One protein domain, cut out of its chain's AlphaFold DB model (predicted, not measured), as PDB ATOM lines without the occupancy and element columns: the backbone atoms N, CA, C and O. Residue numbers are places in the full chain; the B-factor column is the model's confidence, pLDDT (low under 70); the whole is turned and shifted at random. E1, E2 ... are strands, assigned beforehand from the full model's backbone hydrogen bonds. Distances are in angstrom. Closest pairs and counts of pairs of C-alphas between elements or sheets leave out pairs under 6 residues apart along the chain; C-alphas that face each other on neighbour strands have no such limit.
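This is residues 314 to 398 of the 513 residues of an uncharacterized protein of Labilithrix luteola (UniProt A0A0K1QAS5). Two twisted four-stranded sheets, E1 E2 E3 E4 and E5 E6 E7 E8, lie face to face as a sandwich, with the strands of one at 14 degrees to those of the other. Each sheet is a meander, each strand the antiparallel neighbour of the one before, and the chain changes sheet once, between E4 and E5. The printed part has 85 residues with eight named strands and no named helix; the class is all strand, though 40 residues are in named strands. It is compact, with a radius of gyration of the C-alphas of 12.7 A, yet elongated, spanning 43 by 23 by 22 A.

E1, residues 314 to 316, begins at C-alpha 314 (65.976, 27.479, 113.788). E2 is residues 322 to 327, 16.1 A long, E3 332 to 336 and E4 344 to 347. E5 is residues 350 to 356, 14.2 A, E6 362 to 367, 15.6 A, and E7 378 to 382. E8, residues 391 to 394, ends at C-alpha 394 (66.155, 38.254, 93.882).

N 315 and O 324 of hairpin E1 and E2 are 2.8 A apart, within hydrogen-bond range, as are N 323 and O 335 of E2 and E3, 2.9 A, and N 344 and O 334 of E3 and E4, 2.8 A. In the other sheet, N 364 and O 355 of E5 and E6 are within range at 2.8 A, N 365 and O 379 of E6 and E7 at 2.9 A, and N 391 and O 380 of E7 and E8 at 2.8 A. Between the sheets, the closest C-alphas of E2 and E5 are those of Leu 326 and Leu 353, 6.8 A; those of E4 and E7 are Leu 346 and Val 381, 6.7 A. E1 and E8 are apart.

The C-alphas farthest apart, of Ser 339 and Ser 372, are 43.1 A apart. The printed part has no cut and no long link. Residues 369 to 375 have pLDDT under 70.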
ATOM      1  N   ALA A 314      65.640  28.819 114.262       93.94
ATOM      2  CA  ALA A 314      65.976  27.479 113.788       93.94
ATOM      3  C   ALA A 314      64.781  26.812 113.083       93.94
ATOM      4  O   ALA A 314      63.629  27.133 113.368       93.94
ATOM      5  N   ALA A 315      65.074  25.883 112.177       94.88
ATOM      6  CA  ALA A 315      64.114  25.029 111.488       94.88
ATOM      7  C   ALA A 315      64.733  23.640 111.260       94.88
ATOM      8  O   ALA A 315      65.920  23.529 110.946       94.88
ATOM      9  N   PHE A 316      63.943  22.584 111.430       95.75
ATOM     10  CA  PHE A 316      64.369  21.203 111.191       95.75
ATOM     11  C   PHE A 316      64.119  20.806 109.727       95.75
ATOM     12  O   PHE A 316      63.307  21.428 109.044       95.75
ATOM     13  N   SER A 317      64.804  19.777 109.225       95.75
ATOM     14  CA  SER A 317      64.376  19.071 108.008       95.75
ATOM     15  C   SER A 317      63.063  18.322 108.252       95.75
ATOM     16  O   SER A 317      62.755  17.973 109.385       95.75
ATOM     17  N   ALA A 318      62.307  18.011 107.199       93.00
ATOM     18  CA  ALA A 318      61.045  17.263 107.285       93.00
ATOM     19  C   ALA A 318      61.216  15.796 107.745       93.00
ATOM     20  O   ALA A 318      60.235  15.127 108.053       93.00
ATOM     21  N   ASP A 319      62.457  15.299 107.772       95.06
ATOM     22  CA  ASP A 319      62.859  14.005 108.343       95.06
ATOM     23  C   ASP A 319      63.440  14.125 109.773       95.06
ATOM     24  O   ASP A 319      63.940  13.142 110.315       95.06
ATOM     25  N   ASP A 320      63.452  15.338 110.341       95.50
ATOM     26  CA  ASP A 320      64.015  15.728 111.642       95.50
ATOM     27  C   ASP A 320      65.486  15.312 111.899       95.50
ATOM     28  O   ASP A 320      66.004  15.445 113.010       95.50
ATOM     29  N   SER A 321      66.216  14.868 110.868       95.75
ATOM     30  CA  SER A 321      67.624  14.437 110.953       95.75
ATOM     31  C   SER A 321      68.636  15.590 110.972       95.75
ATOM     32  O   SER A 321      69.802  15.409 111.345       95.75
ATOM     33  N   LYS A 322      68.217  16.781 110.536       96.62
ATOM     34  CA  LYS A 322      69.050  17.981 110.397       96.62
ATOM     35  C   LYS A 322      68.324  19.185 110.985       96.62
ATOM     36  O   LYS A 322      67.104  19.287 110.912       96.62
ATOM     37  N   VAL A 323      69.092  20.136 111.505       97.19
ATOM     38  CA  VAL A 323      68.600  21.466 111.877       97.19
ATOM     39  C   VAL A 323      69.404  22.532 111.148       97.19
ATOM     40  O   VAL A 323      70.631  22.456 111.079       97.19
ATOM     41  N   VAL A 324      68.720  23.534 110.605       97.50
ATOM     42  CA  VAL A 324      69.313  24.767 110.084       97.50
ATOM     43  C   VAL A 324      68.968  25.908 111.026       97.50
ATOM     44  O   VAL A 324      67.828  26.034 111.467       97.50
ATOM     45  N   TYR A 325      69.952  26.736 111.361       96.69
ATOM     46  CA  TYR A 325      69.773  27.826 112.311       96.69
ATOM     47  C   TYR A 325      70.573  29.079 111.956       96.69
ATOM     48  O   TYR A 325      71.648  29.027 111.356       96.69
ATOM     49  N   LEU A 326      70.022  30.217 112.366       95.12
ATOM     50  CA  LEU A 326      70.603  31.549 112.257       95.12
ATOM     51  C   LEU A 326      71.121  31.981 113.627       95.12
ATOM     52  O   LEU A 326      70.368  32.027 114.602       95.12
ATOM     53  N   ARG A 327      72.404  32.328 113.701       93.62
ATOM     54  CA  ARG A 327      73.044  32.868 114.905       93.62
ATOM     55  C   ARG A 327      72.925  34.389 114.979       93.62
ATOM     56  O   ARG A 327      72.665  35.067 113.987       93.62
ATOM     57  N   SER A 328      73.130  34.949 116.169       89.94
ATOM     58  CA  SER A 328      72.997  36.390 116.429       89.94
ATOM     59  C   SER A 328      74.003  37.288 115.701       89.94
ATOM     60  O   SER A 328      73.792  38.497 115.663       89.94
ATOM     61  N   ASP A 329      75.074  36.712 115.158       92.25
ATOM     62  CA  ASP A 329      76.084  37.358 114.308       92.25
ATOM     63  C   ASP A 329      75.784  37.230 112.800       92.25
ATOM     64  O   ASP A 329      76.593  37.627 111.965       92.25
ATOM     65  N   GLY A 330      74.619  36.684 112.437       92.62
ATOM     66  CA  GLY A 330      74.197  36.508 111.049       92.62
ATOM     67  C   GLY A 330      74.805  35.290 110.351       92.62
ATOM     68  O   GLY A 330      74.673  35.166 109.131       92.62
ATOM     69  N   ALA A 331      75.478  34.392 111.078       94.75
ATOM     70  CA  ALA A 331      75.924  33.113 110.531       94.75
ATOM     71  C   ALA A 331      74.745  32.134 110.385       94.75
ATOM     72  O   ALA A 331      74.053  31.838 111.363       94.75
ATOM     73  N   VAL A 332      74.555  31.593 109.177       95.75
ATOM     74  CA  VAL A 332      73.618  30.491 108.894       95.75
ATOM     75  C   VAL A 332      74.390  29.181 108.943       95.75
ATOM     76  O   VAL A 332      75.440  29.051 108.303       95.75
ATOM     77  N   ARG A 333      73.884  28.203 109.693       96.31
ATOM     78  CA  ARG A 333      74.539  26.906 109.911       96.31
ATOM     79  C   ARG A 333      73.564  25.750 109.772       96.31
ATOM     80  O   ARG A 333      72.376  25.917 110.032       96.31
ATOM     81  N   ARG A 334      74.085  24.577 109.406       96.31
ATOM     82  CA  ARG A 334      73.363  23.295 109.438       96.31
ATOM     83  C   ARG A 334      74.086  22.325 110.359       96.31
ATOM     84  O   ARG A 334      75.306  22.232 110.288       96.31
ATOM     85  N   ALA A 335      73.347  21.585 111.173       96.44
ATOM     86  CA  ALA A 335      73.868  20.547 112.054       96.44
ATOM     87  C   ALA A 335      73.046  19.254 111.934       96.44
ATOM     88  O   ALA A 335      71.874  19.282 111.554       96.44
ATOM     89  N   SER A 336      73.672  18.132 112.281       96.12
ATOM     90  CA  SER A 336      73.000  16.873 112.616       96.12
ATOM     91  C   SER A 336      72.162  17.056 113.882       96.12
ATOM     92  O   SER A 336      72.606  17.717 114.824       96.12
ATOM     93  N   THR A 337      70.979  16.440 113.941       95.06
ATOM     94  CA  THR A 337      70.197  16.371 115.188       95.06
ATOM     95  C   THR A 337      70.672  15.269 116.135       95.06
ATOM     96  O   THR A 337      70.385  15.328 117.327       95.06
ATOM     97  N   ALA A 338      71.475  14.317 115.647       94.06
ATOM     98  CA  ALA A 338      72.191  13.334 116.458       94.06
ATOM     99  C   ALA A 338      73.559  13.863 116.936       94.06
ATOM    100  O   ALA A 338      74.208  14.662 116.257       94.06
ATOM    101  N   SER A 339      74.022  13.376 118.094       91.75
ATOM    102  CA  SER A 339      75.330  13.733 118.664       91.75
ATOM    103  C   SER A 339      76.488  12.968 117.996       91.75
ATOM    104  O   SER A 339      76.365  11.753 117.833       91.75
ATOM    105  N   PRO A 340      77.635  13.610 117.688       92.75
ATOM    106  CA  PRO A 340      77.910  15.042 117.812       92.75
ATOM    107  C   PRO A 340      77.273  15.853 116.671       92.75
ATOM    108  O   PRO A 340      77.382  15.488 115.500       92.75
ATOM    109  N   ALA A 341      76.691  17.009 117.007       92.25
ATOM    110  CA  ALA A 341      75.911  17.844 116.081       92.25
ATOM    111  C   ALA A 341      76.659  18.255 114.797       92.25
ATOM    112  O   ALA A 341      76.044  18.489 113.760       92.25
ATOM    113  N   SER A 342      77.990  18.347 114.871       91.44
ATOM    114  CA  SER A 342      78.891  18.628 113.745       91.44
ATOM    115  C   SER A 342      78.453  19.810 112.850       91.44
ATOM    116  O   SER A 342      78.243  19.610 111.651       91.44
ATOM    117  N   PRO A 343      78.276  21.039 113.389       93.56
ATOM    118  CA  PRO A 343      77.740  22.147 112.604       93.56
ATOM    119  C   PRO A 343      78.660  22.579 111.457       93.56
ATOM    120  O   PRO A 343      79.846  22.846 111.664       93.56
ATOM    121  N   ILE A 344      78.089  22.735 110.264       93.56
ATOM    122  CA  ILE A 344      78.742  23.334 109.095       93.56
ATOM    123  C   ILE A 344      78.242  24.764 108.873       93.56
ATOM    124  O   ILE A 344      77.063  25.069 109.072       93.56
ATOM    125  N   ASN A 345      79.142  25.653 108.451       94.25
ATOM    126  CA  ASN A 345      78.813  27.046 108.158       94.25
ATOM    127  C   ASN A 345      78.352  27.183 106.704       94.25
ATOM    128  O   ASN A 345      79.114  26.864 105.798       94.25
ATOM    129  N   LEU A 346      77.121  27.654 106.489       94.25
ATOM    130  CA  LEU A 346      76.535  27.806 105.154       94.25
ATOM    131  C   LEU A 346      76.702  29.226 104.609       94.25
ATOM    132  O   LEU A 346      77.025  29.409 103.444       94.25
ATOM    133  N   ALA A 347      76.466  30.236 105.450       93.88
ATOM    134  CA  ALA A 347      76.522  31.642 105.053       93.88
ATOM    135  C   ALA A 347      76.804  32.566 106.249       93.88
ATOM    136  O   ALA A 347      76.823  32.132 107.405       93.88
ATOM    137  N   THR A 348      77.003  33.851 105.962       92.75
ATOM    138  CA  THR A 348      77.204  34.941 106.929       92.75
ATOM    139  C   THR A 348      76.513  36.211 106.434       92.75
ATOM    140  O   THR A 348      76.399  36.399 105.226       92.75
ATOM    141  N   GLY A 349      76.101  37.100 107.341       90.56
ATOM    142  CA  GLY A 349      75.398  38.345 106.994       90.56
ATOM    143  C   GLY A 349      73.884  38.190 106.793       90.56
ATOM    144  O   GLY A 349      73.222  39.134 106.363       90.56
ATOM    145  N   ALA A 350      73.328  37.022 107.122       92.25
ATOM    146  CA  ALA A 350      71.890  36.798 107.107       92.25
ATOM    147  C   ALA A 350      71.199  37.528 108.270       92.25
ATOM    148  O   ALA A 350      71.731  37.597 109.380       92.25
ATOM    149  N   ILE A 351      69.990  38.032 108.028       91.31
ATOM    150  CA  ILE A 351      69.141  38.683 109.038       91.31
ATOM    151  C   ILE A 351      67.920  37.840 109.425       91.31
ATOM    152  O   ILE A 351      67.426  37.982 110.543       91.31
ATOM    153  N   GLN A 352      67.474  36.937 108.545       90.44
ATOM    154  CA  GLN A 352      66.312  36.067 108.751       90.44
ATOM    155  C   GLN A 352      66.406  34.803 107.877       90.44
ATOM    156  O   GLN A 352      66.820  34.877 106.723       90.44
ATOM    157  N   LEU A 353      65.992  33.647 108.401       92.50
ATOM    158  CA  LEU A 353      65.694  32.447 107.611       92.50
ATOM    159  C   LEU A 353      64.313  32.603 106.960       92.50
ATOM    160  O   LEU A 353      63.357  32.994 107.630       92.50
ATOM    161  N   LEU A 354      64.212  32.295 105.666       92.31
ATOM    162  CA  LEU A 354      62.978  32.434 104.886       92.31
ATOM    163  C   LEU A 354      62.322  31.078 104.618       92.31
ATOM    164  O   LEU A 354      61.131  30.921 104.862       92.31
ATOM    165  N   ALA A 355      63.091  30.097 104.137       92.31
ATOM    166  CA  ALA A 355      62.595  28.749 103.862       92.31
ATOM    167  C   ALA A 355      63.719  27.702 103.825       92.31
ATOM    168  O   ALA A 355      64.908  28.026 103.779       92.31
ATOM    169  N   LEU A 356      63.326  26.429 103.821       94.75
ATOM    170  CA  LEU A 356      64.207  25.266 103.870       94.75
ATOM    171  C   LEU A 356      63.634  24.169 102.961       94.75
ATOM    172  O   LEU A 356      62.419  23.968 102.949       94.75
ATOM    173  N   SER A 357      64.468  23.465 102.191       95.31
ATOM    174  CA  SER A 357      64.015  22.266 101.470       95.31
ATOM    175  C   SER A 357      63.720  21.117 102.446       95.31
ATOM    176  O   SER A 357      64.352  21.058 103.502       95.31
ATOM    177  N   PRO A 358      62.808  20.173 102.132       94.06
ATOM    178  CA  PRO A 358      62.433  19.096 103.056       94.06
ATOM    179  C   PRO A 358      63.613  18.256 103.572       94.06
ATOM    180  O   PRO A 358      63.607  17.817 104.717       94.06
ATOM    181  N   ASP A 359      64.667  18.081 102.773       94.38
ATOM    182  CA  ASP A 359      65.903  17.376 103.145       94.38
ATOM    183  C   ASP A 359      66.931  18.245 103.908       94.38
ATOM    184  O   ASP A 359      67.970  17.739 104.342       94.38
ATOM    185  N   ALA A 360      66.658  19.544 104.075       95.00
ATOM    186  CA  ALA A 360      67.579  20.595 104.513       95.00
ATOM    187  C   ALA A 360      68.894  20.666 103.710       95.00
ATOM    188  O   ALA A 360      69.964  20.945 104.265       95.00
ATOM    189  N   ARG A 361      68.843  20.419 102.396       94.62
ATOM    190  CA  ARG A 361      69.941  20.723 101.466       94.62
ATOM    191  C   ARG A 361      69.991  22.201 101.100       94.62
ATOM    192  O   ARG A 361      71.053  22.803 101.210       94.62
ATOM    193  N   PHE A 362      68.874  22.787 100.685       95.56
ATOM    194  CA  PHE A 362      68.801  24.186 100.274       95.56
ATOM    195  C   PHE A 362      68.190  25.036 101.384       95.56
ATOM    196  O   PHE A 362      67.100  24.741 101.870       95.56
ATOM    197  N   THR A 363      68.876  26.110 101.771       95.25
ATOM    198  CA  THR A 363      68.357  27.112 102.718       95.25
ATOM    199  C   THR A 363      68.168  28.437 102.000       95.25
ATOM    200  O   THR A 363      69.126  28.930 101.406       95.25
ATOM    201  N   ALA A 364      66.970  29.018 102.086       94.00
ATOM    202  CA  ALA A 364      66.677  30.386 101.670       94.00
ATOM    203  C   ALA A 364      66.708  31.320 102.887       94.00
ATOM    204  O   ALA A 364      66.092  31.034 103.918       94.00
ATOM    205  N   PHE A 365      67.406  32.443 102.773       93.06
ATOM    206  CA  PHE A 365      67.554  33.431 103.836       93.06
ATOM    207  C   PHE A 365      67.624  34.850 103.264       93.06
ATOM    208  O   PHE A 365      68.029  35.056 102.123       93.06
ATOM    209  N   ALA A 366      67.230  35.818 104.084       91.00
ATOM    210  CA  ALA A 366      67.376  37.236 103.803       91.00
ATOM    211  C   ALA A 366      68.765  37.707 104.245       91.00
ATOM    212  O   ALA A 366      69.163  37.467 105.394       91.00
ATOM    213  N   THR A 367      69.486  38.410 103.378       89.56
ATOM    214  CA  THR A 367      70.619  39.271 103.760       89.56
ATOM    215  C   THR A 367      70.131  40.668 104.120       89.56
ATOM    216  O   THR A 367      69.011  41.053 103.790       89.56
ATOM    217  N   LYS A 368      70.971  41.453 104.803       76.44
ATOM    218  CA  LYS A 368      70.846  42.910 104.704       76.44
ATOM    219  C   LYS A 368      71.515  43.338 103.398       76.44
ATOM    220  O   LYS A 368      72.686  43.010 103.208       76.44
ATOM    221  N   GLY A 369      70.790  44.064 102.555       63.69
ATOM    222  CA  GLY A 369      71.298  44.611 101.304       63.69
ATOM    223  C   GLY A 369      72.385  45.669 101.507       63.69
ATOM    224  O   GLY A 369      72.896  45.909 102.608       63.69
ATOM    225  N   THR A 370      72.752  46.327 100.412       54.75
ATOM    226  CA  THR A 370      73.767  47.386 100.420       54.75
ATOM    227  C   THR A 370      73.392  48.547 101.365       54.75
ATOM    228  O   THR A 370      72.218  48.772 101.670       54.75
ATOM    229  N   PRO A 371      74.367  49.362 101.818       48.47
ATOM    230  CA  PRO A 371      74.077  50.547 102.632       48.47
ATOM    231  C   PRO A 371      73.139  51.573 101.970       48.47
ATOM    232  O   PRO A 371      72.625  52.444 102.666       48.47
ATOM    233  N   SER A 372      72.941  51.482 100.650       51.53
ATOM    234  CA  SER A 372      72.117  52.376  99.828       51.53
ATOM    235  C   SER A 372      70.630  52.013  99.765       51.53
ATOM    236  O   SER A 372      69.821  52.931  99.695       51.53
ATOM    237  N   ASN A 373      70.262  50.724  99.785       49.09
ATOM    238  CA  ASN A 373      68.860  50.280  99.684       49.09
ATOM    239  C   ASN A 373      68.227  49.969 101.054       49.09
ATOM    240  O   ASN A 373      67.085  50.337 101.274       49.09
ATOM    241  N   GLN A 374      68.965  49.396 102.016       52.91
ATOM    242  CA  GLN A 374      68.446  48.804 103.278       52.91
ATOM    243  C   GLN A 374      67.602  47.527 103.120       52.91
ATOM    244  O   GLN A 374      67.494  46.779 104.096       52.91
ATOM    245  N   ASP A 375      67.060  47.289 101.930       60.44
ATOM    246  CA  ASP A 375      66.243  46.143 101.526       60.44
ATOM    247  C   ASP A 375      66.931  44.783 101.750       60.44
ATOM    248  O   ASP A 375      68.120  44.697 102.066       60.44
ATOM    249  N   SER A 376      66.172  43.695 101.598       70.94
ATOM    250  CA  SER A 376      66.657  42.326 101.799       70.94
ATOM    251  C   SER A 376      66.626  41.493 100.521       70.94
ATOM    252  O   SER A 376      65.548  41.225  99.989       70.94
ATOM    253  N   ASP A 377      67.789  41.009 100.088       84.88
ATOM    254  CA  ASP A 377      67.898  40.045  98.990       84.88
ATOM    255  C   ASP A 377      67.399  38.659  99.434       84.88
ATOM    256  O   ASP A 377      67.666  38.228 100.562       84.88
ATOM    257  N   ILE A 378      66.759  37.905  98.532       87.69
ATOM    258  CA  ILE A 378      66.559  36.461  98.729       87.69
ATOM    259  C   ILE A 378      67.835  35.749  98.291       87.69
ATOM    260  O   ILE A 378      68.157  35.697  97.101       87.69
ATOM    261  N   VAL A 379      68.529  35.131  99.244       91.25
ATOM    262  CA  VAL A 379      69.748  34.356  99.008       91.25
ATOM    263  C   VAL A 379      69.491  32.881  99.305       91.25
ATOM    264  O   VAL A 379      68.896  32.538 100.325       91.25
ATOM    265  N   VAL A 380      69.955  31.988  98.427       93.38
ATOM    266  CA  VAL A 380      69.938  30.534  98.654       93.38
ATOM    267  C   VAL A 380      71.347  29.959  98.675       93.38
ATOM    268  O   VAL A 380      72.201  30.339  97.879       93.38
ATOM    269  N   VAL A 381      71.569  28.988  99.558       94.19
ATOM    270  CA  VAL A 381      72.795  28.182  99.627       94.19
ATOM    271  C   VAL A 381      72.468  26.688  99.564       94.19
ATOM    272  O   VAL A 381      71.516  26.231 100.199       94.19
ATOM    273  N   ASP A 382      73.262  25.931  98.800       94.12
ATOM    274  CA  ASP A 382      73.265  24.463  98.801       94.12
ATOM    275  C   ASP A 382      74.289  23.958  99.827       94.12
ATOM    276  O   ASP A 382      75.500  24.077  99.641       94.12
ATOM    277  N   ALA A 383      73.797  23.382 100.918       91.56
ATOM    278  CA  ALA A 383      74.601  22.861 102.015       91.56
ATOM    279  C   ALA A 383      75.330  21.541 101.689       91.56
ATOM    280  O   ALA A 383      76.068  21.033 102.537       91.56
ATOM    281  N   ASN A 384      75.121  20.973 100.496       88.38
ATOM    282  CA  ASN A 384      75.834  19.799  99.988       88.38
ATOM    283  C   ASN A 384      76.851  20.158  98.880       88.38
ATOM    284  O   ASN A 384      77.528  19.262  98.371       88.38
ATOM    285  N   ALA A 385      76.974  21.432  98.489       84.88
ATOM    286  CA  ALA A 385      77.983  21.868  97.526       84.88
ATOM    287  C   ALA A 385      79.401  21.814  98.129       84.88
ATOM    288  O   ALA A 385      79.607  22.139  99.298       84.88
ATOM    289  N   SER A 386      80.400  21.450  97.316       73.81
ATOM    290  CA  SER A 386      81.815  21.367  97.734       73.81
ATOM    291  C   SER A 386      82.415  22.715  98.155       73.81
ATOM    292  O   SER A 386      83.378  22.755  98.917       73.81
ATOM    293  N   SER A 387      81.815  23.812  97.694       74.75
ATOM    294  CA  SER A 387      81.901  25.130  98.312       74.75
ATOM    295  C   SER A 387      80.477  25.652  98.476       74.75
ATOM    296  O   SER A 387      79.756  25.796  97.486       74.75
ATOM    297  N   ALA A 388      80.060  25.909  99.717       73.62
ATOM    298  CA  ALA A 388      78.755  26.483 100.035       73.62
ATOM    299  C   ALA A 388      78.742  27.980  99.672       73.62
ATOM    300  O   ALA A 388      78.879  28.847 100.530       73.62
ATOM    301  N   ALA A 389      78.635  28.276  98.377       83.38
ATOM    302  CA  ALA A 389      78.550  29.630  97.845       83.38
ATOM    303  C   ALA A 389      77.086  30.114  97.866       83.38
ATOM    304  O   ALA A 389      76.250  29.523  97.175       83.38
ATOM    305  N   PRO A 390      76.744  31.172  98.624       89.19
ATOM    306  CA  PRO A 390      75.406  31.747  98.585       89.19
ATOM    307  C   PRO A 390      75.133  32.431  97.240       89.19
ATOM    308  O   PRO A 390      75.982  33.152  96.715       89.19
ATOM    309  N   ARG A 391      73.934  32.225  96.695       89.25
ATOM    310  CA  ARG A 391      73.472  32.765  95.412       89.25
ATOM    311  C   ARG A 391      72.232  33.626  95.633       89.25
ATOM    312  O   ARG A 391      71.217  33.122  96.109       89.25
ATOM    313  N   VAL A 392      72.306  34.897  95.244       89.75
ATOM    314  CA  VAL A 392      71.138  35.788  95.166       89.75
ATOM    315  C   VAL A 392      70.171  35.253  94.103       89.75
ATOM    316  O   VAL A 392      70.598  34.894  93.005       89.75
ATOM    317  N   LEU A 393      68.884  35.168  94.437       87.00
ATOM    318  CA  LEU A 393      67.792  34.805  93.524       87.00
ATOM    319  C   LEU A 393      66.924  36.009  93.146       87.00
ATOM    320  O   LEU A 393      66.424  36.067  92.025       87.00
ATOM    321  N   ALA A 394      66.778  36.953  94.074       83.38
ATOM    322  CA  ALA A 394      66.155  38.254  93.882       83.38
ATOM    323  C   ALA A 394      66.919  39.287  94.713       83.38
ATOM    324  O   ALA A 394      67.216  39.020  95.880       83.38
ATOM    325  N   ALA A 395      67.216  40.438  94.116       74.50
ATOM    326  CA  ALA A 395      67.529  41.651  94.861       74.50
ATOM    327  C   ALA A 395      66.213  42.355  95.221       74.50
ATOM    328  O   ALA A 395      65.250  42.236  94.465       74.50
ATOM    329  N   ASP A 396      66.224  43.077  96.341       71.81
ATOM    330  CA  ASP A 396      65.177  43.988  96.825       71.81
ATOM    331  C   ASP A 396      63.786  43.375  97.128       71.81
ATOM    332  O   ASP A 396      63.182  42.667  96.329       71.81
ATOM    333  N   HIS A 397      63.265  43.678  98.326       72.69
ATOM    334  CA  HIS A 397      61.871  43.518  98.792       72.69
ATOM    335  C   HIS A 397      61.099  42.189  98.563       72.69
ATOM    336  O   HIS A 397      59.920  42.093  98.918       72.69
ATOM    337  N   ALA A 398      61.722  41.143  98.026       80.06
ATOM    338  CA  ALA A 398      61.036  39.922  97.619       80.06
ATOM    339  C   ALA A 398      60.610  39.021  98.797       80.06
ATOM    340  O   ALA A 398      61.344  38.840  99.772       80.06
TER     341      ALA A 398